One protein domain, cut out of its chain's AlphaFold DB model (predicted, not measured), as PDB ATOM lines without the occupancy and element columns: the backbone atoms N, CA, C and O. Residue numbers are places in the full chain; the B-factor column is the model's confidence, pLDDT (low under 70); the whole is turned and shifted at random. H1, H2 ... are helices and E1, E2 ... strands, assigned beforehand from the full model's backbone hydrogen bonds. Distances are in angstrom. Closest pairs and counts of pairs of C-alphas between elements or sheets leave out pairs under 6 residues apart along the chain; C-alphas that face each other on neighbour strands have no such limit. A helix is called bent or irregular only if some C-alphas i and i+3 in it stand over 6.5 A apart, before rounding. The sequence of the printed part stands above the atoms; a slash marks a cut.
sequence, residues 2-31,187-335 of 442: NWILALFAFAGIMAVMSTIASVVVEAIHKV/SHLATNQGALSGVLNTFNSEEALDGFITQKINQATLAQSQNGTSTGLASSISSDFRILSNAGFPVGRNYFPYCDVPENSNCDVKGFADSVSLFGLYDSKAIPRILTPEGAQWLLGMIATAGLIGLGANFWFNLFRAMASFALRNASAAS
ATOM      1  N   ASN A   2     -57.419 -84.503 194.302       83.19
ATOM      2  CA  ASN A   2     -58.044 -84.046 193.045       83.19
ATOM      3  C   ASN A   2     -59.456 -84.592 192.782       83.19
ATOM      4  O   ASN A   2     -60.264 -83.884 192.199       83.19
ATOM      5  N   TRP A   3     -59.797 -85.794 193.259       92.31
ATOM      6  CA  TRP A   3     -61.125 -86.380 193.035       92.31
ATOM      7  C   TRP A   3     -62.268 -85.619 193.736       92.31
ATOM      8  O   TRP A   3     -63.357 -85.527 193.181       92.31
ATOM      9  N   ILE A   4     -62.032 -85.014 194.912       91.19
ATOM     10  CA  ILE A   4     -63.053 -84.211 195.620       91.19
ATOM     11  C   ILE A   4     -63.303 -82.904 194.867       91.19
ATOM     12  O   ILE A   4     -64.450 -82.516 194.654       91.19
ATOM     13  N   LEU A   5     -62.228 -82.238 194.440       91.50
ATOM     14  CA  LEU A   5     -62.316 -81.020 193.634       91.50
ATOM     15  C   LEU A   5     -62.966 -81.301 192.275       91.50
ATOM     16  O   LEU A   5     -63.804 -80.522 191.830       91.50
ATOM     17  N   ALA A   6     -62.645 -82.439 191.653       94.25
ATOM     18  CA  ALA A   6     -63.296 -82.897 190.431       94.25
ATOM     19  C   ALA A   6     -64.791 -83.148 190.641       94.25
ATOM     20  O   ALA A   6     -65.588 -82.732 189.808       94.25
ATOM     21  N   LEU A   7     -65.192 -83.754 191.765       94.06
ATOM     22  CA  LEU A   7     -66.603 -83.933 192.112       94.06
ATOM     23  C   LEU A   7     -67.321 -82.590 192.315       94.06
ATOM     24  O   LEU A   7     -68.458 -82.434 191.879       94.06
ATOM     25  N   PHE A   8     -66.660 -81.611 192.937       92.25
ATOM     26  CA  PHE A   8     -67.199 -80.261 193.112       92.25
ATOM     27  C   PHE A   8     -67.390 -79.535 191.770       92.25
ATOM     28  O   PHE A   8     -68.484 -79.049 191.482       92.25
ATOM     29  N   ALA A   9     -66.366 -79.536 190.911       92.44
ATOM     30  CA  ALA A   9     -66.447 -78.993 189.555       92.44
ATOM     31  C   ALA A   9     -67.524 -79.707 188.721       92.44
ATOM     32  O   ALA A   9     -68.331 -79.067 188.049       92.44
ATOM     33  N   PHE A  10     -67.593 -81.034 188.818       94.69
ATOM     34  CA  PHE A  10     -68.614 -81.843 188.164       94.69
ATOM     35  C   PHE A  10     -70.024 -81.454 188.622       94.69
ATOM     36  O   PHE A  10     -70.891 -81.230 187.782       94.69
ATOM     37  N   ALA A  11     -70.254 -81.298 189.930       94.06
ATOM     38  CA  ALA A  11     -71.544 -80.863 190.462       94.06
ATOM     39  C   ALA A  11     -71.960 -79.486 189.916       94.06
ATOM     40  O   ALA A  11     -73.126 -79.303 189.566       94.06
ATOM     41  N   GLY A  12     -71.015 -78.549 189.777       90.75
ATOM     42  CA  GLY A  12     -71.265 -77.247 189.154       90.75
ATOM     43  C   GLY A  12     -71.673 -77.356 187.679       90.75
ATOM     44  O   GLY A  12     -72.679 -76.774 187.275       90.75
ATOM     45  N   ILE A  13     -70.968 -78.171 186.880       92.12
ATOM     46  CA  ILE A  13     -71.337 -78.429 185.473       92.12
ATOM     47  C   ILE A  13     -72.736 -79.055 185.390       92.12
ATOM     48  O   ILE A  13     -73.569 -78.614 184.596       92.12
ATOM     49  N   MET A  14     -73.029 -80.049 186.231       94.62
ATOM     50  CA  MET A  14     -74.337 -80.708 186.251       94.62
ATOM     51  C   MET A  14     -75.463 -79.760 186.683       94.62
ATOM     52  O   MET A  14     -76.563 -79.842 186.136       94.62
ATOM     53  N   ALA A  15     -75.194 -78.818 187.592       90.62
ATOM     54  CA  ALA A  15     -76.146 -77.780 187.976       90.62
ATOM     55  C   ALA A  15     -76.487 -76.849 186.800       90.62
ATOM     56  O   ALA A  15     -77.666 -76.580 186.544       90.62
ATOM     57  N   VAL A  16     -75.478 -76.417 186.037       88.12
ATOM     58  CA  VAL A  16     -75.669 -75.614 184.817       88.12
ATOM     59  C   VAL A  16     -76.479 -76.392 183.778       88.12
ATOM     60  O   VAL A  16     -77.494 -75.896 183.288       88.12
ATOM     61  N   MET A  17     -76.100 -77.640 183.500       91.38
ATOM     62  CA  MET A  17     -76.801 -78.500 182.539       91.38
ATOM     63  C   MET A  17     -78.259 -78.765 182.938       91.38
ATOM     64  O   MET A  17     -79.160 -78.716 182.099       91.38
ATOM     65  N   SER A  18     -78.517 -78.997 184.226       91.94
ATOM     66  CA  SER A  18     -79.872 -79.184 184.751       91.94
ATOM     67  C   SER A  18     -80.712 -77.907 184.699       91.94
ATOM     68  O   SER A  18     -81.911 -77.959 184.410       91.94
ATOM     69  N   THR A  19     -80.088 -76.744 184.885       89.38
ATOM     70  CA  THR A  19     -80.744 -75.445 184.679       89.38
ATOM     71  C   THR A  19     -81.146 -75.262 183.216       89.38
ATOM     72  O   THR A  19     -82.297 -74.926 182.944       89.38
ATOM     73  N   ILE A  20     -80.249 -75.560 182.269       88.50
ATOM     74  CA  ILE A  20     -80.545 -75.504 180.829       88.50
ATOM     75  C   ILE A  20     -81.727 -76.419 180.485       88.50
ATOM     76  O   ILE A  20     -82.680 -75.978 179.843       88.50
ATOM     77  N   ALA A  21     -81.708 -77.672 180.949       90.81
ATOM     78  CA  ALA A  21     -82.809 -78.606 180.724       90.81
ATOM     79  C   ALA A  21     -84.137 -78.087 181.305       90.81
ATOM     80  O   ALA A  21     -85.170 -78.161 180.640       90.81
ATOM     81  N   SER A  22     -84.105 -77.501 182.505       89.38
ATOM     82  CA  SER A  22     -85.295 -76.950 183.168       89.38
ATOM     83  C   SER A  22     -85.886 -75.771 182.387       89.38
ATOM     84  O   SER A  22     -87.098 -75.705 182.192       89.38
ATOM     85  N   VAL A  23     -85.031 -74.885 181.868       86.62
ATOM     86  CA  VAL A  23     -85.423 -73.767 180.998       86.62
ATOM     87  C   VAL A  23     -86.065 -74.266 179.702       86.62
ATOM     88  O   VAL A  23     -87.091 -73.735 179.279       86.62
ATOM     89  N   VAL A  24     -85.497 -75.298 179.068       87.44
ATOM     90  CA  VAL A  24     -86.070 -75.897 177.850       87.44
ATOM     91  C   VAL A  24     -87.445 -76.494 178.137       87.44
ATOM     92  O   VAL A  24     -88.386 -76.254 177.381       87.44
ATOM     93  N   VAL A  25     -87.594 -77.229 179.240       88.25
ATOM     94  CA  VAL A  25     -88.885 -77.793 179.659       88.25
ATOM     95  C   VAL A  25     -89.912 -76.696 179.907       88.25
ATOM     96  O   VAL A  25     -91.047 -76.802 179.443       88.25
ATOM     97  N   GLU A  26     -89.526 -75.623 180.593       85.31
ATOM     98  CA  GLU A  26     -90.404 -74.479 180.819       85.31
ATOM     99  C   GLU A  26     -90.819 -73.820 179.497       85.31
ATOM    100  O   GLU A  26     -91.998 -73.511 179.304       85.31
ATOM    101  N   ALA A  27     -89.882 -73.665 178.558       84.00
ATOM    102  CA  ALA A  27     -90.173 -73.144 177.232       84.00
ATOM    103  C   ALA A  27     -91.198 -74.017 176.498       84.00
ATOM    104  O   ALA A  27     -92.184 -73.499 175.975       84.00
ATOM    105  N   ILE A  28     -91.018 -75.338 176.534       85.50
ATOM    106  CA  ILE A  28     -91.939 -76.302 175.932       85.50
ATOM    107  C   ILE A  28     -93.326 -76.236 176.592       85.50
ATOM    108  O   ILE A  28     -94.338 -76.141 175.898       85.50
ATOM    109  N   HIS A  29     -93.395 -76.232 177.925       84.38
ATOM    110  CA  HIS A  29     -94.660 -76.152 178.661       84.38
ATOM    111  C   HIS A  29     -95.444 -74.872 178.357       84.38
ATOM    112  O   HIS A  29     -96.669 -74.933 178.235       84.38
ATOM    113  N   LYS A  30     -94.748 -73.738 178.210       80.62
ATOM    114  CA  LYS A  30     -95.348 -72.456 177.818       80.62
ATOM    115  C   LYS A  30     -95.851 -72.485 176.375       80.62
ATOM    116  O   LYS A  30     -96.989 -72.101 176.136       80.62
ATOM    117  N   VAL A  31     -95.054 -73.001 175.433       80.06
ATOM    118  CA  VAL A  31     -95.444 -73.106 174.011       80.06
ATOM    119  C   VAL A  31     -96.688 -73.977 173.833       80.06
ATOM    120  O   VAL A  31     -97.589 -73.616 173.081       80.06
ATOM    121  N   SER A 187     -64.409 -88.196 184.692       93.62
ATOM    122  CA  SER A 187     -63.093 -88.803 184.467       93.62
ATOM    123  C   SER A 187     -62.090 -87.783 183.917       93.62
ATOM    124  O   SER A 187     -60.960 -87.707 184.402       93.62
ATOM    125  N   HIS A 188     -62.521 -86.931 182.980       93.00
ATOM    126  CA  HIS A 188     -61.703 -85.853 182.436       93.00
ATOM    127  C   HIS A 188     -61.321 -84.828 183.511       93.00
ATOM    128  O   HIS A 188     -60.151 -84.490 183.638       93.00
ATOM    129  N   LEU A 189     -62.265 -84.390 184.350       94.62
ATOM    130  CA  LEU A 189     -61.981 -83.488 185.476       94.62
ATOM    131  C   LEU A 189     -61.035 -84.109 186.510       94.62
ATOM    132  O   LEU A 189     -60.218 -83.412 187.102       94.62
ATOM    133  N   ALA A 190     -61.149 -85.414 186.749       95.38
ATOM    134  CA  ALA A 190     -60.312 -86.115 187.716       95.38
ATOM    135  C   ALA A 190     -58.865 -86.299 187.228       95.38
ATOM    136  O   ALA A 190     -57.951 -86.376 188.053       95.38
ATOM    137  N   THR A 191     -58.655 -86.369 185.910       94.31
ATOM    138  CA  THR A 191     -57.352 -86.664 185.290       94.31
ATOM    139  C   THR A 191     -56.654 -85.429 184.713       94.31
ATOM    140  O   THR A 191     -55.426 -85.372 184.728       94.31
ATOM    141  N   ASN A 192     -57.399 -84.410 184.272       93.69
ATOM    142  CA  ASN A 192     -56.868 -83.191 183.664       93.69
ATOM    143  C   ASN A 192     -56.936 -81.998 184.633       93.69
ATOM    144  O   ASN A 192     -57.978 -81.359 184.799       93.69
ATOM    145  N   GLN A 193     -55.795 -81.662 185.244       93.50
ATOM    146  CA  GLN A 193     -55.700 -80.541 186.189       93.50
ATOM    147  C   GLN A 193     -56.007 -79.185 185.540       93.50
ATOM    148  O   GLN A 193     -56.617 -78.339 186.184       93.50
ATOM    149  N   GLY A 194     -55.641 -78.986 184.270       93.00
ATOM    150  CA  GLY A 194     -55.912 -77.737 183.556       93.00
ATOM    151  C   GLY A 194     -57.411 -77.500 183.369       93.00
ATOM    152  O   GLY A 194     -57.912 -76.424 183.699       93.00
ATOM    153  N   ALA A 195     -58.140 -78.530 182.925       91.69
ATOM    154  CA  ALA A 195     -59.597 -78.475 182.794       91.69
ATOM    155  C   ALA A 195     -60.276 -78.247 184.154       91.69
ATOM    156  O   ALA A 195     -61.167 -77.406 184.277       91.69
ATOM    157  N   LEU A 196     -59.810 -78.951 185.194       93.12
ATOM    158  CA  LEU A 196     -60.311 -78.788 186.554       93.12
ATOM    159  C   LEU A 196     -60.125 -77.353 187.064       93.12
ATOM    160  O   LEU A 196     -61.093 -76.733 187.496       93.12
ATOM    161  N   SER A 197     -58.911 -76.805 186.987       91.44
ATOM    162  CA  SER A 197     -58.619 -75.437 187.425       91.44
ATOM    163  C   SER A 197     -59.402 -74.394 186.630       91.44
ATOM    164  O   SER A 197     -59.890 -73.439 187.224       91.44
ATOM    165  N   GLY A 198     -59.588 -74.583 185.318       89.56
ATOM    166  CA  GLY A 198     -60.412 -73.691 184.497       89.56
ATOM    167  C   GLY A 198     -61.868 -73.632 184.969       89.56
ATOM    168  O   GLY A 198     -62.434 -72.549 185.135       89.56
ATOM    169  N   VAL A 199     -62.456 -74.793 185.270       89.12
ATOM    170  CA  VAL A 199     -63.825 -74.872 185.799       89.12
ATOM    171  C   VAL A 199     -63.918 -74.303 187.214       89.12
ATOM    172  O   VAL A 199     -64.814 -73.512 187.495       89.12
ATOM    173  N   LEU A 200     -62.976 -74.636 188.099       88.94
ATOM    174  CA  LEU A 200     -62.952 -74.098 189.460       88.94
ATOM    175  C   LEU A 200     -62.796 -72.577 189.471       88.94
ATOM    176  O   LEU A 200     -63.503 -71.908 190.213       88.94
ATOM    177  N   ASN A 201     -61.942 -72.013 188.616       88.38
ATOM    178  CA  ASN A 201     -61.793 -70.563 188.489       88.38
ATOM    179  C   ASN A 201     -63.082 -69.889 188.008       88.38
ATOM    180  O   ASN A 201     -63.369 -68.769 188.416       88.38
ATOM    181  N   THR A 202     -63.879 -70.586 187.195       83.75
ATOM    182  CA  THR A 202     -65.201 -70.111 186.762       83.75
ATOM    183  C   THR A 202     -66.222 -70.132 187.909       83.75
ATOM    184  O   THR A 202     -67.106 -69.283 187.948       83.75
ATOM    185  N   PHE A 203     -66.105 -71.075 188.853       82.56
ATOM    186  CA  PHE A 203     -67.040 -71.233 189.979       82.56
ATOM    187  C   PHE A 203     -66.613 -70.558 191.288       82.56
ATOM    188  O   PHE A 203     -67.455 -70.364 192.161       82.56
ATOM    189  N   ASN A 204     -65.335 -70.217 191.459       79.81
ATOM    190  CA  ASN A 204     -64.805 -69.642 192.700       79.81
ATOM    191  C   ASN A 204     -65.337 -68.232 192.998       79.81
ATOM    192  O   ASN A 204     -65.278 -67.783 194.139       79.81
ATOM    193  N   SER A 205     -65.892 -67.538 192.009       73.88
ATOM    194  CA  SER A 205     -66.753 -66.387 192.246       73.88
ATOM    195  C   SER A 205     -68.161 -66.901 192.555       73.88
ATOM    196  O   SER A 205     -68.953 -67.165 191.657       73.88
ATOM    197  N   GLU A 206     -68.485 -67.057 193.841       64.50
ATOM    198  CA  GLU A 206     -69.822 -67.478 194.300       64.50
ATOM    199  C   GLU A 206     -70.927 -66.562 193.722       64.50
ATOM    200  O   GLU A 206     -71.966 -67.037 193.260       64.50
ATOM    201  N   GLU A 207     -70.631 -65.261 193.598       72.94
ATOM    202  CA  GLU A 207     -71.457 -64.277 192.880       72.94
ATOM    203  C   GLU A 207     -71.606 -64.575 191.382       72.94
ATOM    204  O   GLU A 207     -72.644 -64.277 190.794       72.94
ATOM    205  N   ALA A 208     -70.598 -65.170 190.742       72.00
ATOM    206  CA  ALA A 208     -70.665 -65.500 189.327       72.00
ATOM    207  C   ALA A 208     -71.495 -66.748 189.064       72.00
ATOM    208  O   ALA A 208     -72.116 -66.793 188.013       72.00
ATOM    209  N   LEU A 209     -71.560 -67.737 189.965       70.81
ATOM    210  CA  LEU A 209     -72.428 -68.893 189.731       70.81
ATOM    211  C   LEU A 209     -73.900 -68.504 189.896       70.81
ATOM    212  O   LEU A 209     -74.684 -68.689 188.963       70.81
ATOM    213  N   ASP A 210     -74.265 -67.913 191.038       75.75
ATOM    214  CA  ASP A 210     -75.633 -67.435 191.272       75.75
ATOM    215  C   ASP A 210     -76.013 -66.351 190.243       75.75
ATOM    216  O   ASP A 210     -77.121 -66.371 189.693       75.75
ATOM    217  N   GLY A 211     -75.074 -65.463 189.899       78.94
ATOM    218  CA  GLY A 211     -75.219 -64.463 188.842       78.94
ATOM    219  C   GLY A 211     -75.404 -65.080 187.458       78.94
ATOM    220  O   GLY A 211     -76.332 -64.698 186.752       78.94
ATOM    221  N   PHE A 212     -74.608 -66.083 187.087       74.38
ATOM    222  CA  PHE A 212     -74.711 -66.789 185.809       74.38
ATOM    223  C   PHE A 212     -76.049 -67.513 185.680       74.38
ATOM    224  O   PHE A 212     -76.701 -67.417 184.645       74.38
ATOM    225  N   ILE A 213     -76.506 -68.193 186.733       71.00
ATOM    226  CA  ILE A 213     -77.800 -68.888 186.736       71.00
ATOM    227  C   ILE A 213     -78.940 -67.885 186.613       71.00
ATOM    228  O   ILE A 213     -79.803 -68.035 185.748       71.00
ATOM    229  N   THR A 214     -78.931 -66.842 187.443       78.69
ATOM    230  CA  THR A 214     -79.959 -65.795 187.422       78.69
ATOM    231  C   THR A 214     -79.984 -65.109 186.063       78.69
ATOM    232  O   THR A 214     -81.047 -64.925 185.475       78.69
ATOM    233  N   GLN A 215     -78.811 -64.805 185.510       81.31
ATOM    234  CA  GLN A 215     -78.664 -64.229 184.184       81.31
ATOM    235  C   GLN A 215     -79.172 -65.177 183.101       81.31
ATOM    236  O   GLN A 215     -79.881 -64.718 182.216       81.31
ATOM    237  N   LYS A 216     -78.879 -66.480 183.157       76.19
ATOM    238  CA  LYS A 216     -79.344 -67.464 182.167       76.19
ATOM    239  C   LYS A 216     -80.850 -67.687 182.241       76.19
ATOM    240  O   LYS A 216     -81.496 -67.736 181.196       76.19
ATOM    241  N   ILE A 217     -81.424 -67.747 183.441       74.12
ATOM    242  CA  ILE A 217     -82.878 -67.810 183.646       74.12
ATOM    243  C   ILE A 217     -83.528 -66.538 183.102       74.12
ATOM    244  O   ILE A 217     -84.480 -66.617 182.325       74.12
ATOM    245  N   ASN A 218     -82.987 -65.369 183.440       80.31
ATOM    246  CA  ASN A 218     -83.506 -64.092 182.967       80.31
ATOM    247  C   ASN A 218     -83.356 -63.954 181.452       80.31
ATOM    248  O   ASN A 218     -84.303 -63.558 180.788       80.31
ATOM    249  N   GLN A 219     -82.216 -64.331 180.876       78.12
ATOM    250  CA  GLN A 219     -81.963 -64.270 179.438       78.12
ATOM    251  C   GLN A 219     -82.869 -65.232 178.677       78.12
ATOM    252  O   GLN A 219     -83.405 -64.857 177.640       78.12
ATOM    253  N   ALA A 220     -83.093 -66.441 179.191       68.19
ATOM    254  CA  ALA A 220     -84.046 -67.362 178.595       68.19
ATOM    255  C   ALA A 220     -85.485 -66.842 178.701       68.19
ATOM    256  O   ALA A 220     -86.235 -66.914 177.731       68.19
ATOM    257  N   THR A 221     -85.842 -66.243 179.839       71.06
ATOM    258  CA  THR A 221     -87.153 -65.616 180.052       71.06
ATOM    259  C   THR A 221     -87.356 -64.417 179.118       71.06
ATOM    260  O   THR A 221     -88.422 -64.264 178.523       71.06
ATOM    261  N   LEU A 222     -86.330 -63.584 178.927       77.62
ATOM    262  CA  LEU A 222     -86.342 -62.423 178.035       77.62
ATOM    263  C   LEU A 222     -86.352 -62.830 176.560       77.62
ATOM    264  O   LEU A 222     -87.161 -62.302 175.802       77.62
ATOM    265  N   ALA A 223     -85.520 -63.793 176.155       68.81
ATOM    266  CA  ALA A 223     -85.509 -64.337 174.795       68.81
ATOM    267  C   ALA A 223     -86.866 -64.956 174.435       68.81
ATOM    268  O   ALA A 223     -87.344 -64.813 173.309       68.81
ATOM    269  N   GLN A 224     -87.518 -65.582 175.417       65.50
ATOM    270  CA  GLN A 224     -88.870 -66.096 175.276       65.50
ATOM    271  C   GLN A 224     -89.916 -64.973 175.165       65.50
ATOM    272  O   GLN A 224     -90.835 -65.085 174.358       65.50
ATOM    273  N   SER A 225     -89.769 -63.895 175.940       69.25
ATOM    274  CA  SER A 225     -90.684 -62.744 175.941       69.25
ATOM    275  C   SER A 225     -90.610 -61.909 174.656       69.25
ATOM    276  O   SER A 225     -91.641 -61.476 174.147       69.25
ATOM    277  N   GLN A 226     -89.407 -61.686 174.118       66.75
ATOM    278  CA  GLN A 226     -89.203 -60.725 173.030       66.75
ATOM    279  C   GLN A 226     -89.415 -61.308 171.632       66.75
ATOM    280  O   GLN A 226     -89.926 -60.595 170.776       66.75
ATOM    281  N   ASN A 227     -89.068 -62.578 171.388       55.56
ATOM    282  CA  ASN A 227     -89.056 -63.100 170.017       55.56
ATOM    283  C   ASN A 227     -90.008 -64.266 169.755       55.56
ATOM    284  O   ASN A 227     -90.235 -64.578 168.591       55.56
ATOM    285  N   GLY A 228     -90.561 -64.937 170.772       56.38
ATOM    286  CA  GLY A 228     -91.453 -66.097 170.584       56.38
ATOM    287  C   GLY A 228     -90.854 -67.276 169.791       56.38
ATOM    288  O   GLY A 228     -91.475 -68.331 169.689       56.38
ATOM    289  N   THR A 229     -89.646 -67.138 169.241       61.50
ATOM    290  CA  THR A 229     -88.982 -68.115 168.391       61.50
ATOM    291  C   THR A 229     -87.964 -68.900 169.206       61.50
ATOM    292  O   THR A 229     -87.027 -68.345 169.783       61.50
ATOM    293  N   SER A 230     -88.113 -70.224 169.184       67.81
ATOM    294  CA  SER A 230     -87.220 -71.231 169.779       67.81
ATOM    295  C   SER A 230     -85.752 -71.141 169.326       67.81
ATOM    296  O   SER A 230     -84.872 -71.751 169.937       67.81
ATOM    297  N   THR A 231     -85.469 -70.352 168.290       76.56
ATOM    298  CA  THR A 231     -84.138 -70.126 167.715       76.56
ATOM    299  C   THR A 231     -83.148 -69.520 168.711       76.56
ATOM    300  O   THR A 231     -82.008 -69.977 168.772       76.56
ATOM    301  N   GLY A 232     -83.571 -68.557 169.540       78.56
ATOM    302  CA  GLY A 232     -82.681 -67.891 170.505       78.56
ATOM    303  C   GLY A 232     -82.211 -68.808 171.640       78.56
ATOM    304  O   GLY A 232     -81.079 -68.708 172.117       78.56
ATOM    305  N   LEU A 233     -83.063 -69.754 172.047       77.75
ATOM    306  CA  LEU A 233     -82.702 -70.753 173.051       77.75
ATOM    307  C   LEU A 233     -81.703 -71.762 172.473       77.75
ATOM    308  O   LEU A 233     -80.686 -72.042 173.104       77.75
ATOM    309  N   ALA A 234     -81.950 -72.251 171.254       81.75
ATOM    310  CA  ALA A 234     -81.051 -73.179 170.575       81.75
ATOM    311  C   ALA A 234     -79.648 -72.581 170.374       81.75
ATOM    312  O   ALA A 234     -78.653 -73.260 170.634       81.75
ATOM    313  N   SER A 235     -79.549 -71.301 169.989       84.06
ATOM    314  CA  SER A 235     -78.253 -70.628 169.858       84.06
ATOM    315  C   SER A 235     -77.527 -70.505 171.199       84.06
ATOM    316  O   SER A 235     -76.332 -70.791 171.256       84.06
ATOM    317  N   SER A 236     -78.235 -70.160 172.282       82.88
ATOM    318  CA  SER A 236     -77.649 -70.073 173.631       82.88
ATOM    319  C   SER A 236     -77.106 -71.428 174.102       82.88
ATOM    320  O   SER A 236     -75.944 -71.527 174.490       82.88
ATOM    321  N   ILE A 237     -77.896 -72.495 173.945       83.25
ATOM    322  CA  ILE A 237     -77.494 -73.865 174.295       83.25
ATOM    323  C   ILE A 237     -76.290 -74.311 173.459       83.25
ATOM    324  O   ILE A 237     -75.332 -74.868 173.990       83.25
ATOM    325  N   SER A 238     -76.303 -74.039 172.151       87.31
ATOM    326  CA  SER A 238     -75.180 -74.384 171.274       87.31
ATOM    327  C   SER A 238     -73.894 -73.642 171.654       87.31
ATOM    328  O   SER A 238     -72.809 -74.217 171.576       87.31
ATOM    329  N   SER A 239     -74.008 -72.390 172.108       86.19
ATOM    330  CA  SER A 239     -72.879 -71.602 172.600       86.19
ATOM    331  C   SER A 239     -72.309 -72.200 173.884       86.19
ATOM    332  O   SER A 239     -71.093 -72.326 174.001       86.19
ATOM    333  N   ASP A 240     -73.164 -72.630 174.814       84.94
ATOM    334  CA  ASP A 240     -72.733 -73.250 176.071       84.94
ATOM    335  C   ASP A 240     -72.002 -74.582 175.818       84.94
ATOM    336  O   ASP A 240     -70.935 -74.827 176.383       84.94
ATOM    337  N   PHE A 241     -72.490 -75.402 174.880       87.81
ATOM    338  CA  PHE A 241     -71.779 -76.615 174.459       87.81
ATOM    339  C   PHE A 241     -70.447 -76.331 173.768       87.81
ATOM    340  O   PHE A 241     -69.489 -77.076 173.970       87.81
ATOM    341  N   ARG A 242     -70.354 -75.255 172.978       87.81
ATOM    342  CA  ARG A 242     -69.084 -74.833 172.372       87.81
ATOM    343  C   ARG A 242     -68.072 -74.410 173.426       87.81
ATOM    344  O   ARG A 242     -66.910 -74.763 173.289       87.81
ATOM    345  N   ILE A 243     -68.493 -73.716 174.484       85.19
ATOM    346  CA  ILE A 243     -67.602 -73.345 175.593       85.19
ATOM    347  C   ILE A 243     -67.046 -74.604 176.271       85.19
ATOM    348  O   ILE A 243     -65.837 -74.702 176.466       85.19
ATOM    349  N   LEU A 244     -67.900 -75.593 176.561       86.44
ATOM    350  CA  LEU A 244     -67.456 -76.868 177.135       86.44
ATOM    351  C   LEU A 244     -66.512 -77.623 176.187       86.44
ATOM    352  O   LEU A 244     -65.459 -78.098 176.608       86.44
ATOM    353  N   SER A 245     -66.843 -77.693 174.899       89.00
ATOM    354  CA  SER A 245     -65.987 -78.338 173.899       89.00
ATOM    355  C   SER A 245     -64.625 -77.641 173.778       89.00
ATOM    356  O   SER A 245     -63.595 -78.310 173.796       89.00
ATOM    357  N   ASN A 246     -64.599 -76.305 173.755       86.06
ATOM    358  CA  ASN A 246     -63.371 -75.505 173.707       86.06
ATOM    359  C   ASN A 246     -62.526 -75.645 174.982       86.06
ATOM    360  O   ASN A 246     -61.307 -75.519 174.924       86.06
ATOM    361  N   ALA A 247     -63.155 -75.932 176.125       83.94
ATOM    362  CA  ALA A 247     -62.467 -76.260 177.371       83.94
ATOM    363  C   ALA A 247     -61.900 -77.698 177.393       83.94
ATOM    364  O   ALA A 247     -61.330 -78.116 178.400       83.94
ATOM    365  N   GLY A 248     -62.039 -78.453 176.298       85.94
ATOM    366  CA  GLY A 248     -61.508 -79.807 176.146       85.94
ATOM    367  C   GLY A 248     -62.427 -80.909 176.673       85.94
ATOM    368  O   GLY A 248     -62.012 -82.069 176.717       85.94
ATOM    369  N   PHE A 249     -63.666 -80.589 177.064       89.62
ATOM    370  CA  PHE A 249     -64.602 -81.610 177.527       89.62
ATOM    371  C   PHE A 249     -65.038 -82.534 176.385       89.62
ATOM    372  O   PHE A 249     -65.271 -82.059 175.269       89.62
ATOM    373  N   PRO A 250     -65.228 -83.840 176.664       89.19
ATOM    374  CA  PRO A 250     -65.678 -84.821 175.685       89.19
ATOM    375  C   PRO A 250     -67.175 -84.678 175.379       89.19
ATOM    376  O   PRO A 250     -67.984 -85.524 175.756       89.19
ATOM    377  N   VAL A 251     -67.544 -83.573 174.733       91.50
ATOM    378  CA  VAL A 251     -68.914 -83.226 174.340       91.50
ATOM    379  C   VAL A 251     -68.979 -82.870 172.854       91.50
ATOM    380  O   VAL A 251     -68.045 -82.303 172.287       91.50
ATOM    381  N   GLY A 252     -70.103 -83.179 172.211       90.94
ATOM    382  CA  GLY A 252     -70.347 -82.893 170.798       90.94
ATOM    383  C   GLY A 252     -69.969 -84.023 169.836       90.94
ATOM    384  O   GLY A 252     -69.607 -85.137 170.222       90.94
ATOM    385  N   ARG A 253     -70.085 -83.741 168.535       90.25
ATOM    386  CA  ARG A 253     -69.982 -84.749 167.461       90.25
ATOM    387  C   ARG A 253     -68.553 -85.215 167.153       90.25
ATOM    388  O   ARG A 253     -68.356 -86.215 166.471       90.25
ATOM    389  N   ASN A 254     -67.551 -84.547 167.714       89.88
ATOM    390  CA  ASN A 254     -66.148 -84.953 167.578       89.88
ATOM    391  C   ASN A 254     -65.801 -86.192 168.424       89.88
ATOM    392  O   ASN A 254     -64.703 -86.731 168.306       89.88
ATOM    393  N   TYR A 255     -66.722 -86.636 169.281       90.31
ATOM    394  CA  TYR A 255     -66.548 -87.772 170.180       90.31
ATOM    395  C   TYR A 255     -67.456 -88.939 169.776       90.31
ATOM    396  O   TYR A 255     -68.392 -88.783 168.983       90.31
ATOM    397  N   PHE A 256     -67.172 -90.118 170.329       89.44
ATOM    398  CA  PHE A 256     -67.966 -91.331 170.137       89.44
ATOM    399  C   PHE A 256     -69.459 -91.073 170.419       89.44
ATOM    400  O   PHE A 256     -69.754 -90.395 171.404       89.44
ATOM    401  N   PRO A 257     -70.406 -91.591 169.607       90.56
ATOM    402  CA  PRO A 257     -70.220 -92.513 168.477       90.56
ATOM    403  C   PRO A 257     -69.976 -91.820 167.128       90.56
ATOM    404  O   PRO A 257     -69.666 -92.486 166.139       90.56
ATOM    405  N   TYR A 258     -70.137 -90.498 167.061       89.75
ATOM    406  CA  TYR A 258     -70.099 -89.742 165.807       89.75
ATOM    407  C   TYR A 258     -68.678 -89.670 165.237       89.75
ATOM    408  O   TYR A 258     -68.450 -90.112 164.112       89.75
ATOM    409  N   CYS A 259     -67.714 -89.246 166.061       88.38
ATOM    410  CA  CYS A 259     -66.295 -89.175 165.710       88.38
ATOM    411  C   CYS A 259     -66.031 -88.467 164.379       88.38
ATOM    412  O   CYS A 259     -65.370 -89.015 163.495       88.38
ATOM    413  N   ASP A 260     -66.556 -87.249 164.242       85.94
ATOM    414  CA  ASP A 260     -66.358 -86.429 163.042       85.94
ATOM    415  C   ASP A 260     -64.868 -86.061 162.830       85.94
ATOM    416  O   ASP A 260     -64.464 -85.739 161.715       85.94
ATOM    417  N   VAL A 261     -64.038 -86.162 163.879       84.62
ATOM    418  CA  VAL A 261     -62.580 -85.974 163.824       84.62
ATOM    419  C   VAL A 261     -61.879 -87.338 163.934       84.62
ATOM    420  O   VAL A 261     -61.972 -87.978 164.984       84.62
ATOM    421  N   PRO A 262     -61.157 -87.792 162.892       74.19
ATOM    422  CA  PRO A 262     -60.561 -89.131 162.849       74.19
ATOM    423  C   PRO A 262     -59.377 -89.321 163.810       74.19
ATOM    424  O   PRO A 262     -59.054 -90.451 164.155       74.19
ATOM    425  N   GLU A 263     -58.748 -88.240 164.269       82.12
ATOM    426  CA  GLU A 263     -57.567 -88.277 165.148       82.12
ATOM    427  C   GLU A 263     -57.905 -88.498 166.635       82.12
ATOM    428  O   GLU A 263     -57.012 -88.607 167.474       82.12
ATOM    429  N   ASN A 264     -59.190 -88.555 166.997       82.00
ATOM    430  CA  ASN A 264     -59.588 -88.744 168.387       82.00
ATOM    431  C   ASN A 264     -59.340 -90.198 168.819       82.00
ATOM    432  O   ASN A 264     -60.011 -91.113 168.348       82.00
ATOM    433  N   SER A 265     -58.433 -90.422 169.771       81.75
ATOM    434  CA  SER A 265     -58.124 -91.765 170.288       81.75
ATOM    435  C   SER A 265     -59.337 -92.479 170.894       81.75
ATOM    436  O   SER A 265     -59.388 -93.702 170.911       81.75
ATOM    437  N   ASN A 266     -60.347 -91.732 171.354       78.75
ATOM    438  CA  ASN A 266     -61.597 -92.297 171.880       78.75
ATOM    439  C   ASN A 266     -62.539 -92.824 170.781       78.75
ATOM    440  O   ASN A 266     -63.631 -93.299 171.082       78.75
ATOM    441  N   CYS A 267     -62.147 -92.688 169.516       83.88
ATOM    442  CA  CYS A 267     -62.918 -93.080 168.344       83.88
ATOM    443  C   CYS A 267     -62.340 -94.289 167.601       83.88
ATOM    444  O   CYS A 267     -62.917 -94.707 166.595       83.88
ATOM    445  N   ASP A 268     -61.241 -94.865 168.097       81.44
ATOM    446  CA  ASP A 268     -60.649 -96.089 167.561       81.44
ATOM    447  C   ASP A 268     -61.419 -97.319 168.067       81.44
ATOM    448  O   ASP A 268     -61.073 -97.952 169.065       81.44
ATOM    449  N   VAL A 269     -62.538 -97.616 167.404       77.81
ATOM    450  CA  VAL A 269     -63.373 -98.785 167.701       77.81
ATOM    451  C   VAL A 269     -63.020 -99.885 166.707       77.81
ATOM    452  O   VAL A 269     -63.295 -99.773 165.510       77.81
ATOM    453  N   LYS A 270     -62.411-100.969 167.192       76.50
ATOM    454  CA  LYS A 270     -62.053-102.116 166.350       76.50
ATOM    455  C   LYS A 270     -63.318-102.866 165.924       76.50
ATOM    456  O   LYS A 270     -64.086-103.307 166.770       76.50
ATOM    457  N   GLY A 271     -63.502-103.066 164.618       69.31
ATOM    458  CA  GLY A 271     -64.449-104.060 164.092       69.31
ATOM    459  C   GLY A 271     -65.676-103.548 163.333       69.31
ATOM    460  O   GLY A 271     -66.403-104.382 162.810       69.31
ATOM    461  N   PHE A 272     -65.902-102.235 163.199       66.56
ATOM    462  CA  PHE A 272     -67.013-101.698 162.392       66.56
ATOM    463  C   PHE A 272     -66.635-100.380 161.697       66.56
ATOM    464  O   PHE A 272     -66.724 -99.303 162.290       66.56
ATOM    465  N   ALA A 273     -66.208-100.463 160.433       63.47
ATOM    466  CA  ALA A 273     -65.898 -99.296 159.595       63.47
ATOM    467  C   ALA A 273     -67.030 -98.930 158.618       63.47
ATOM    468  O   ALA A 273     -67.099 -97.785 158.158       63.47
ATOM    469  N   ASP A 274     -67.924 -99.877 158.331       82.56
ATOM    470  CA  ASP A 274     -68.915 -99.715 157.276       82.56
ATOM    471  C   ASP A 274     -70.113 -98.903 157.775       82.56
ATOM    472  O   ASP A 274     -70.722 -99.202 158.804       82.56
ATOM    473  N   SER A 275     -70.439 -97.831 157.055       85.75
ATOM    474  CA  SER A 275     -71.641 -97.039 157.301       85.75
ATOM    475  C   SER A 275     -72.885 -97.842 156.941       85.75
ATOM    476  O   SER A 275     -72.937 -98.481 155.892       85.75
ATOM    477  N   VAL A 276     -73.919 -97.759 157.777       86.25
ATOM    478  CA  VAL A 276     -75.228 -98.330 157.451       86.25
ATOM    479  C   VAL A 276     -76.085 -97.240 156.821       86.25
ATOM    480  O   VAL A 276     -76.251 -96.165 157.409       86.25
ATOM    481  N   SER A 277     -76.640 -97.525 155.644       88.12
ATOM    482  CA  SER A 277     -77.582 -96.631 154.978       88.12
ATOM    483  C   SER A 277     -78.966 -96.755 155.610       88.12
ATOM    484  O   SER A 277     -79.631 -97.789 155.505       88.12
ATOM    485  N   LEU A 278     -79.419 -95.704 156.289       84.44
ATOM    486  CA  LEU A 278     -80.775 -95.608 156.817       84.44
ATOM    487  C   LEU A 278     -81.715 -95.136 155.718       84.44
ATOM    488  O   LEU A 278     -81.563 -94.038 155.179       84.44
ATOM    489  N   PHE A 279     -82.697 -95.979 155.397       88.75
ATOM    490  CA  PHE A 279     -83.720 -95.704 154.382       88.75
ATOM    491  C   PHE A 279     -83.155 -95.366 152.987       88.75
ATOM    492  O   PHE A 279     -83.849 -94.739 152.192       88.75
ATOM    493  N   GLY A 280     -81.904 -95.746 152.688       85.69
ATOM    494  CA  GLY A 280     -81.232 -95.427 151.422       85.69
ATOM    495  C   GLY A 280     -80.921 -93.939 151.208       85.69
ATOM    496  O   GLY A 280     -80.552 -93.558 150.102       85.69
ATOM    497  N   LEU A 281     -81.104 -93.091 152.229       88.00
ATOM    498  CA  LEU A 281     -80.966 -91.630 152.131       88.00
ATOM    499  C   LEU A 281     -79.875 -91.059 153.044       88.00
ATOM    500  O   LEU A 281     -79.431 -89.934 152.826       88.00
ATOM    501  N   TYR A 282     -79.466 -91.792 154.083       85.88
ATOM    502  CA  TYR A 282     -78.530 -91.287 155.083       85.88
ATOM    503  C   TYR A 282     -77.551 -92.367 155.541       85.88
ATOM    504  O   TYR A 282     -77.935 -93.302 156.246       85.88
ATOM    505  N   ASP A 283     -76.278 -92.208 155.190       88.69
ATOM    506  CA  ASP A 283     -75.210 -93.098 155.640       88.69
ATOM    507  C   ASP A 283     -74.717 -92.675 157.026       88.69
ATOM    508  O   ASP A 283     -74.075 -91.638 157.207       88.69
ATOM    509  N   SER A 284     -75.023 -93.496 158.033       87.31
ATOM    510  CA  SER A 284     -74.635 -93.241 159.418       87.31
ATOM    511  C   SER A 284     -73.544 -94.203 159.867       87.31
ATOM    512  O   SER A 284     -73.759 -95.412 159.963       87.31
ATOM    513  N   LYS A 285     -72.375 -93.659 160.226       86.62
ATOM    514  CA  LYS A 285     -71.306 -94.405 160.918       86.62
ATOM    515  C   LYS A 285     -71.579 -94.591 162.415       86.62
ATOM    516  O   LYS A 285     -70.957 -95.433 163.052       86.62
ATOM    517  N   ALA A 286     -72.503 -93.819 162.992       87.06
ATOM    518  CA  ALA A 286     -72.769 -93.842 164.429       87.06
ATOM    519  C   ALA A 286     -73.534 -95.101 164.868       87.06
ATOM    520  O   ALA A 286     -73.269 -95.650 165.928       87.06
ATOM    521  N   ILE A 287     -74.467 -95.580 164.048       87.00
ATOM    522  CA  ILE A 287     -75.346 -96.708 164.392       87.00
ATOM    523  C   ILE A 287     -74.602 -98.026 164.580       87.00
ATOM    524  O   ILE A 287     -74.798 -98.638 165.630       87.00
ATOM    525  N   PRO A 288     -73.741 -98.470 163.644       86.56
ATOM    526  CA  PRO A 288     -72.982 -99.696 163.863       86.56
ATOM    527  C   PRO A 288     -72.078 -99.588 165.099       86.56
ATOM    528  O   PRO A 288     -71.961-100.547 165.853       86.56
ATOM    529  N   ARG A 289     -71.527 -98.398 165.382       88.25
ATOM    530  CA  ARG A 289     -70.729 -98.148 166.594       88.25
ATOM    531  C   ARG A 289     -71.546 -98.237 167.884       88.25
ATOM    532  O   ARG A 289     -71.037 -98.727 168.880       88.25
ATOM    533  N   ILE A 290     -72.810 -97.813 167.887       89.31
ATOM    534  CA  ILE A 290     -73.686 -97.923 169.070       89.31
ATOM    535  C   ILE A 290     -73.940 -99.392 169.458       89.31
ATOM    536  O   ILE A 290     -74.188 -99.675 170.627       89.31
ATOM    537  N   LEU A 291     -73.848-100.328 168.506       89.81
ATOM    538  CA  LEU A 291     -74.044-101.761 168.753       89.81
ATOM    539  C   LEU A 291     -72.802-102.474 169.315       89.81
ATOM    540  O   LEU A 291     -72.895-103.649 169.669       89.81
ATOM    541  N   THR A 292     -71.649-101.802 169.414       90.62
ATOM    542  CA  THR A 292     -70.449-102.382 170.039       90.62
ATOM    543  C   THR A 292     -70.531-102.314 171.573       90.62
ATOM    544  O   THR A 292     -71.356-101.570 172.116       90.62
ATOM    545  N   PRO A 293     -69.691-103.059 172.321       90.94
ATOM    546  CA  PRO A 293     -69.630-102.953 173.782       90.94
ATOM    547  C   PRO A 293     -69.347-101.524 174.276       90.94
ATOM    548  O   PRO A 293     -69.944-101.073 175.254       90.94
ATOM    549  N   GLU A 294     -68.493-100.784 173.565       89.75
ATOM    550  CA  GLU A 294     -68.215 -99.366 173.820       89.75
ATOM    551  C   GLU A 294     -69.462 -98.513 173.556       89.75
ATOM    552  O   GLU A 294     -69.777 -97.608 174.330       89.75
ATOM    553  N   GLY A 295     -70.222 -98.854 172.511       90.75
ATOM    554  CA  GLY A 295     -71.540 -98.298 172.214       90.75
ATOM    555  C   GLY A 295     -72.547 -98.478 173.340       90.75
ATOM    556  O   GLY A 295     -73.207 -97.515 173.738       90.75
ATOM    557  N   ALA A 296     -72.612 -99.678 173.916       91.25
ATOM    558  CA  ALA A 296     -73.466 -99.968 175.060       91.25
ATOM    559  C   ALA A 296     -73.038 -99.176 176.307       91.25
ATOM    560  O   ALA A 296     -73.884 -98.582 176.977       91.25
ATOM    561  N   GLN A 297     -71.733 -99.101 176.599       91.88
ATOM    562  CA  GLN A 297     -71.212 -98.293 177.706       91.88
ATOM    563  C   GLN A 297     -71.523 -96.805 177.512       91.88
ATOM    564  O   GLN A 297     -71.937 -96.129 178.456       91.88
ATOM    565  N   TRP A 298     -71.354 -96.293 176.293       91.94
ATOM    566  CA  TRP A 298     -71.724 -94.928 175.947       91.94
ATOM    567  C   TRP A 298     -73.219 -94.696 176.161       91.94
ATOM    568  O   TRP A 298     -73.583 -93.755 176.861       91.94
ATOM    569  N   LEU A 299     -74.083 -95.575 175.648       93.75
ATOM    570  CA  LEU A 299     -75.534 -95.454 175.784       93.75
ATOM    571  C   LEU A 299     -75.964 -95.464 177.257       93.75
ATOM    572  O   LEU A 299     -76.762 -94.623 177.673       93.75
ATOM    573  N   LEU A 300     -75.402 -96.364 178.066       94.69
ATOM    574  CA  LEU A 300     -75.632 -96.394 179.511       94.69
ATOM    575  C   LEU A 300     -75.152 -95.102 180.181       94.69
ATOM    576  O   LEU A 300     -75.865 -94.548 181.015       94.69
ATOM    577  N   GLY A 301     -73.989 -94.583 179.781       94.31
ATOM    578  CA  GLY A 301     -73.477 -93.292 180.239       94.31
ATOM    579  C   GLY A 301     -74.411 -92.132 179.892       94.31
ATOM    580  O   GLY A 301     -74.637 -91.256 180.723       94.31
ATOM    581  N   MET A 302     -75.021 -92.148 178.708       94.50
ATOM    582  CA  MET A 302     -75.979 -91.135 178.255       94.50
ATOM    583  C   MET A 302     -77.292 -91.205 179.037       94.50
ATOM    584  O   MET A 302     -77.781 -90.175 179.500       94.50
ATOM    585  N   ILE A 303     -77.830 -92.409 179.257       95.31
ATOM    586  CA  ILE A 303     -79.023 -92.625 180.090       95.31
ATOM    587  C   ILE A 303     -78.750 -92.177 181.529       95.31
ATOM    588  O   ILE A 303     -79.558 -91.451 182.109       95.31
ATOM    589  N   ALA A 304     -77.595 -92.544 182.090       96.12
ATOM    590  CA  ALA A 304     -77.183 -92.106 183.419       96.12
ATOM    591  C   ALA A 304     -77.055 -90.578 183.485       96.12
ATOM    592  O   ALA A 304     -77.574 -89.959 184.408       96.12
ATOM    593  N   THR A 305     -76.443 -89.952 182.478       96.12
ATOM    594  CA  THR A 305     -76.310 -88.489 182.387       96.12
ATOM    595  C   THR A 305     -77.672 -87.805 182.322       96.12
ATOM    596  O   THR A 305     -77.910 -86.840 183.044       96.12
ATOM    597  N   ALA A 306     -78.594 -88.326 181.511       96.19
ATOM    598  CA  ALA A 306     -79.957 -87.819 181.417       96.19
ATOM    599  C   ALA A 306     -80.710 -87.949 182.745       96.19
ATOM    600  O   ALA A 306     -81.365 -86.999 183.170       96.19
ATOM    601  N   GLY A 307     -80.572 -89.087 183.433       96.00
ATOM    602  CA  GLY A 307     -81.128 -89.297 184.769       96.00
ATOM    603  C   GLY A 307     -80.555 -88.317 185.793       96.00
ATOM    604  O   GLY A 307     -81.310 -87.696 186.536       96.00
ATOM    605  N   LEU A 308     -79.235 -88.108 185.776       95.88
ATOM    606  CA  LEU A 308     -78.545 -87.147 186.634       95.88
ATOM    607  C   LEU A 308     -79.028 -85.712 186.383       95.88
ATOM    608  O   LEU A 308     -79.361 -85.012 187.335       95.88
ATOM    609  N   ILE A 309     -79.141 -85.272 185.128       94.88
ATOM    610  CA  ILE A 309     -79.715 -83.958 184.780       94.88
ATOM    611  C   ILE A 309     -81.189 -83.878 185.215       94.88
ATOM    612  O   ILE A 309     -81.614 -82.847 185.745       94.88
ATOM    613  N   GLY A 310     -81.942 -84.969 185.042       93.56
ATOM    614  CA  GLY A 310     -83.353 -85.114 185.404       93.56
ATOM    615  C   GLY A 310     -83.649 -85.046 186.907       93.56
ATOM    616  O   GLY A 310     -84.780 -84.740 187.278       93.56
ATOM    617  N   LEU A 311     -82.647 -85.230 187.782       93.56
ATOM    618  CA  LEU A 311     -82.778 -84.950 189.224       93.56
ATOM    619  C   LEU A 311     -83.130 -83.478 189.505       93.56
ATOM    620  O   LEU A 311     -83.677 -83.159 190.562       93.56
ATOM    621  N   GLY A 312     -82.860 -82.595 188.542       91.00
ATOM    622  CA  GLY A 312     -83.228 -81.189 188.594       91.00
ATOM    623  C   GLY A 312     -82.166 -80.315 189.255       91.00
ATOM    624  O   GLY A 312     -81.316 -80.768 190.026       91.00
ATOM    625  N   ALA A 313     -82.232 -79.019 188.953       88.25
ATOM    626  CA  ALA A 313     -81.204 -78.070 189.354       88.25
ATOM    627  C   ALA A 313     -81.114 -77.945 190.886       88.25
ATOM    628  O   ALA A 313     -80.022 -77.887 191.440       88.25
ATOM    629  N   ASN A 314     -82.252 -78.028 191.586       88.38
ATOM    630  CA  ASN A 314     -82.316 -77.987 193.053       88.38
ATOM    631  C   ASN A 314     -81.443 -79.057 193.726       88.38
ATOM    632  O   ASN A 314     -80.794 -78.767 194.730       88.38
ATOM    633  N   PHE A 315     -81.408 -80.280 193.185       93.44
ATOM    634  CA  PHE A 315     -80.564 -81.349 193.723       93.44
ATOM    635  C   PHE A 315     -79.081 -80.975 193.613       93.44
ATOM    636  O   PHE A 315     -78.363 -80.973 194.615       93.44
ATOM    637  N   TRP A 316     -78.643 -80.592 192.411       93.25
ATOM    638  CA  TRP A 316     -77.249 -80.243 192.149       93.25
ATOM    639  C   TRP A 316     -76.806 -78.986 192.891       93.25
ATOM    640  O   TRP A 316     -75.681 -78.951 193.375       93.25
ATOM    641  N   PHE A 317     -77.683 -77.996 193.070       87.69
ATOM    642  CA  PHE A 317     -77.383 -76.810 193.873       87.69
ATOM    643  C   PHE A 317     -77.196 -77.128 195.345       87.69
ATOM    644  O   PHE A 317     -76.258 -76.629 195.966       87.69
ATOM    645  N   ASN A 318     -78.060 -77.967 195.911       90.31
ATOM    646  CA  ASN A 318     -77.913 -78.383 197.300       90.31
ATOM    647  C   ASN A 318     -76.614 -79.171 197.497       90.31
ATOM    648  O   ASN A 318     -75.889 -78.914 198.457       90.31
ATOM    649  N   LEU A 319     -76.287 -80.068 196.562       91.19
ATOM    650  CA  LEU A 319     -75.027 -80.809 196.582       91.19
ATOM    651  C   LEU A 319     -73.819 -79.874 196.447       91.19
ATOM    652  O   LEU A 319     -72.882 -79.963 197.237       91.19
ATOM    653  N   PHE A 320     -73.852 -78.949 195.490       87.44
ATOM    654  CA  PHE A 320     -72.793 -77.970 195.264       87.44
ATOM    655  C   PHE A 320     -72.563 -77.100 196.504       87.44
ATOM    656  O   PHE A 320     -71.431 -76.990 196.966       87.44
ATOM    657  N   ARG A 321     -73.628 -76.555 197.110       86.62
ATOM    658  CA  ARG A 321     -73.550 -75.756 198.347       86.62
ATOM    659  C   ARG A 321     -73.011 -76.563 199.523       86.62
ATOM    660  O   ARG A 321     -72.176 -76.064 200.277       86.62
ATOM    661  N   ALA A 322     -73.448 -77.814 199.673       89.44
ATOM    662  CA  ALA A 322     -72.926 -78.703 200.705       89.44
ATOM    663  C   ALA A 322     -71.412 -78.911 200.533       89.44
ATOM    664  O   ALA A 322     -70.656 -78.748 201.492       89.44
ATOM    665  N   MET A 323     -70.958 -79.164 199.304       87.56
ATOM    666  CA  MET A 323     -69.542 -79.361 198.983       87.56
ATOM    667  C   MET A 323     -68.716 -78.078 199.138       87.56
ATOM    668  O   MET A 323     -67.635 -78.134 199.718       87.56
ATOM    669  N   ALA A 324     -69.231 -76.922 198.707       84.19
ATOM    670  CA  ALA A 324     -68.589 -75.622 198.906       84.19
ATOM    671  C   ALA A 324     -68.386 -75.330 200.399       84.19
ATOM    672  O   ALA A 324     -67.285 -74.990 200.834       84.19
ATOM    673  N   SER A 325     -69.425 -75.557 201.212       86.12
ATOM    674  CA  SER A 325     -69.349 -75.361 202.663       86.12
ATOM    675  C   SER A 325     -68.325 -76.290 203.325       86.12
ATOM    676  O   SER A 325     -67.628 -75.884 204.255       86.12
ATOM    677  N   PHE A 326     -68.191 -77.523 202.828       87.00
ATOM    678  CA  PHE A 326     -67.206 -78.487 203.308       87.00
ATOM    679  C   PHE A 326     -65.780 -78.096 202.904       87.00
ATOM    680  O   PHE A 326     -64.873 -78.123 203.736       87.00
ATOM    681  N   ALA A 327     -65.585 -77.675 201.652       81.94
ATOM    682  CA  ALA A 327     -64.301 -77.203 201.149       81.94
ATOM    683  C   ALA A 327     -63.808 -75.975 201.931       81.94
ATOM    684  O   ALA A 327     -62.655 -75.956 202.358       81.94
ATOM    685  N   LEU A 328     -64.690 -75.005 202.201       79.94
ATOM    686  CA  LEU A 328     -64.357 -73.801 202.965       79.94
ATOM    687  C   LEU A 328     -63.970 -74.129 204.415       79.94
ATOM    688  O   LEU A 328     -62.975 -73.614 204.927       79.94
ATOM    689  N   ARG A 329     -64.703 -75.046 205.065       85.38
ATOM    690  CA  ARG A 329     -64.374 -75.523 206.419       85.38
ATOM    691  C   ARG A 329     -63.009 -76.206 206.459       85.38
ATOM    692  O   ARG A 329     -62.200 -75.881 207.324       85.38
ATOM    693  N   ASN A 330     -62.712 -77.084 205.505       83.31
ATOM    694  CA  ASN A 330     -61.425 -77.779 205.464       83.31
ATOM    695  C   ASN A 330     -60.260 -76.850 205.109       83.31
ATOM    696  O   ASN A 330     -59.185 -76.995 205.683       83.31
ATOM    697  N   ALA A 331     -60.470 -75.874 204.222       78.12
ATOM    698  CA  ALA A 331     -59.474 -74.848 203.929       78.12
ATOM    699  C   ALA A 331     -59.151 -74.018 205.182       78.12
ATOM    700  O   ALA A 331     -57.979 -73.830 205.504       78.12
ATOM    701  N   SER A 332     -60.177 -73.612 205.942       79.62
ATOM    702  CA  SER A 332     -59.995 -72.867 207.195       79.62
ATOM    703  C   SER A 332     -59.286 -73.681 208.289       79.62
ATOM    704  O   SER A 332     -58.462 -73.141 209.026       79.62
ATOM    705  N   ALA A 333     -59.537 -74.995 208.356       80.81
ATOM    706  CA  ALA A 333     -58.855 -75.896 209.283       80.81
ATOM    707  C   ALA A 333     -57.385 -76.130 208.889       80.81
ATOM    708  O   ALA A 333     -56.512 -76.179 209.752       80.81
ATOM    709  N   ALA A 334     -57.099 -76.230 207.587       77.44
ATOM    710  CA  ALA A 334     -55.748 -76.420 207.065       77.44
ATOM    711  C   ALA A 334     -54.873 -75.164 207.192       77.44
ATOM    712  O   ALA A 334     -53.661 -75.285 207.353       77.44
ATOM    713  N   SER A 335     -55.463 -73.963 207.172       77.00
ATOM    714  CA  SER A 335     -54.707 -72.714 207.325       77.00
ATOM    715  C   SER A 335     -54.089 -72.511 208.712       77.00
ATOM    716  O   SER A 335     -53.350 -71.545 208.884       77.00
TER     717      SER A 335
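What this domain is: This is residues 2 to 31 and 187 to 335 of the 442 residues of an uncharacterized protein of Hirschia baltica (strain ATCC 49814 / DSM 5838 / IFAM 1418) (UniProt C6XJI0). Look first for one long helix, H1, in the middle of a body of helices: the splayed helical hairpin of H4 and H5 runs along one side of it, H8 along another, and the short H2 and H3 cover its first turns. Away from this body lies a smaller, thinner part, made of the unnamed stretch 247 to 275, the tiny strand hairpin E1 and E2, and H6, from which H7 runs back to H1; at the other end of the longest axis residues 328 to 335 stick out. The printed part has 179 residues, with eight named helices and two named strands in the order H1 to H5, E1, E2, H6 to H8. The class is mostly helix, and the one sheet, E1 - E2, is antiparallel. The whole is only just compact, close to loose, with a radius of gyration of the C-alphas of 19.0 A, and it spans 60 by 46 by 25 A, only just flat.

Where its parts are: Begin at the sheet: E1 is residues 276 to 278, with C-alpha 276 at (-75.228, -98.330, 157.451), and E2 is residues 282 to 284. Next come H6, residues 286 to 290, and H7, residues 293 to 310, which is 25.3 A long. H8, residues 313 to 334, runs 31.1 A and ends with C-alpha 334 at (-55.748, -76.420, 207.065). Now go back to C-alpha 2 at (-58.044, -84.046, 193.045): from there H1, residues 2 to 31, runs 43.4 A. After the cut you find H2, residues 187 to 191, and H3, residues 193 to 203, 15.2 A long. H4, residues 206 to 227, spans 31.3 A; it is neither bent nor irregular, but only just: C-alphas 224 and 227 are 6.1 A apart. H5, residues 231 to 246, spans 22.3 A.

How they stand to each other: In the hairpin of E1 and E2, N 278 and O 282 are 2.8 A apart and N 284 and O 276 are 3.0 A apart, both within hydrogen-bond range; the strands' directions stand at 141 degrees. Moving outward, H6 and H7 touch only at the corner, where the closest C-alphas, of Arg 289 and Gly 295, are 5.7 A apart. H7 touches H1, the hub, with residues 308 to 310 alone; the closest C-alphas are those of Ser 18 and Ile 309, 4.8 A apart, at a steep tilt of 69 degrees, only just short of about perpendicular. H7 and H8 meet only through their link. H8 touches residues 8 to 22 of H1 at a shallow tilt of 24 degrees, opposite ways; the closest C-alphas, of Ser 18 and Ala 313, are 4.9 A apart. H1, H4 and H5 form a bundle, three helices side by side. H1 touches H4 at a shallow tilt of 19 degrees, the same way, with C-alphas of Val 23 and Ala 220 closest at 7.0 A. H1 and H5 are close but not clearly touching, with C-alphas of Ile 20 and Ile 237 closest at 7.4 A. In the hairpin of H4 and H5 the two only just touch, with 3 pairs of C-alphas within 8 A, those of Ala 223 and Gly 232 closest at 6.2 A. H1 also touches H2, where C-alphas of Ala 6 and Leu 189 are closest at 5.2 A, and H3, where those of Ala 9 and Leu 200 are closest at 6.0 A, at a steep tilt of 53 degrees. H4 and H8 are apart. In H1 to H8 every O i to N i+4 pair is within hydrogen-bond range.

The domain as a whole: The two C-alphas farthest apart are those of Gly 280 and Ser 335, 65.9 A. Residues 32 to 186 are not printed, and C-alphas 31 and 187 are 37.4 A apart across the cut. Of the links that are printed whole, H5 to E1, 29 residues, is long. The mean pLDDT of the printed part is 85.2; look for values under 70 at residues 206, 220, 223 to 230 and 271 to 273.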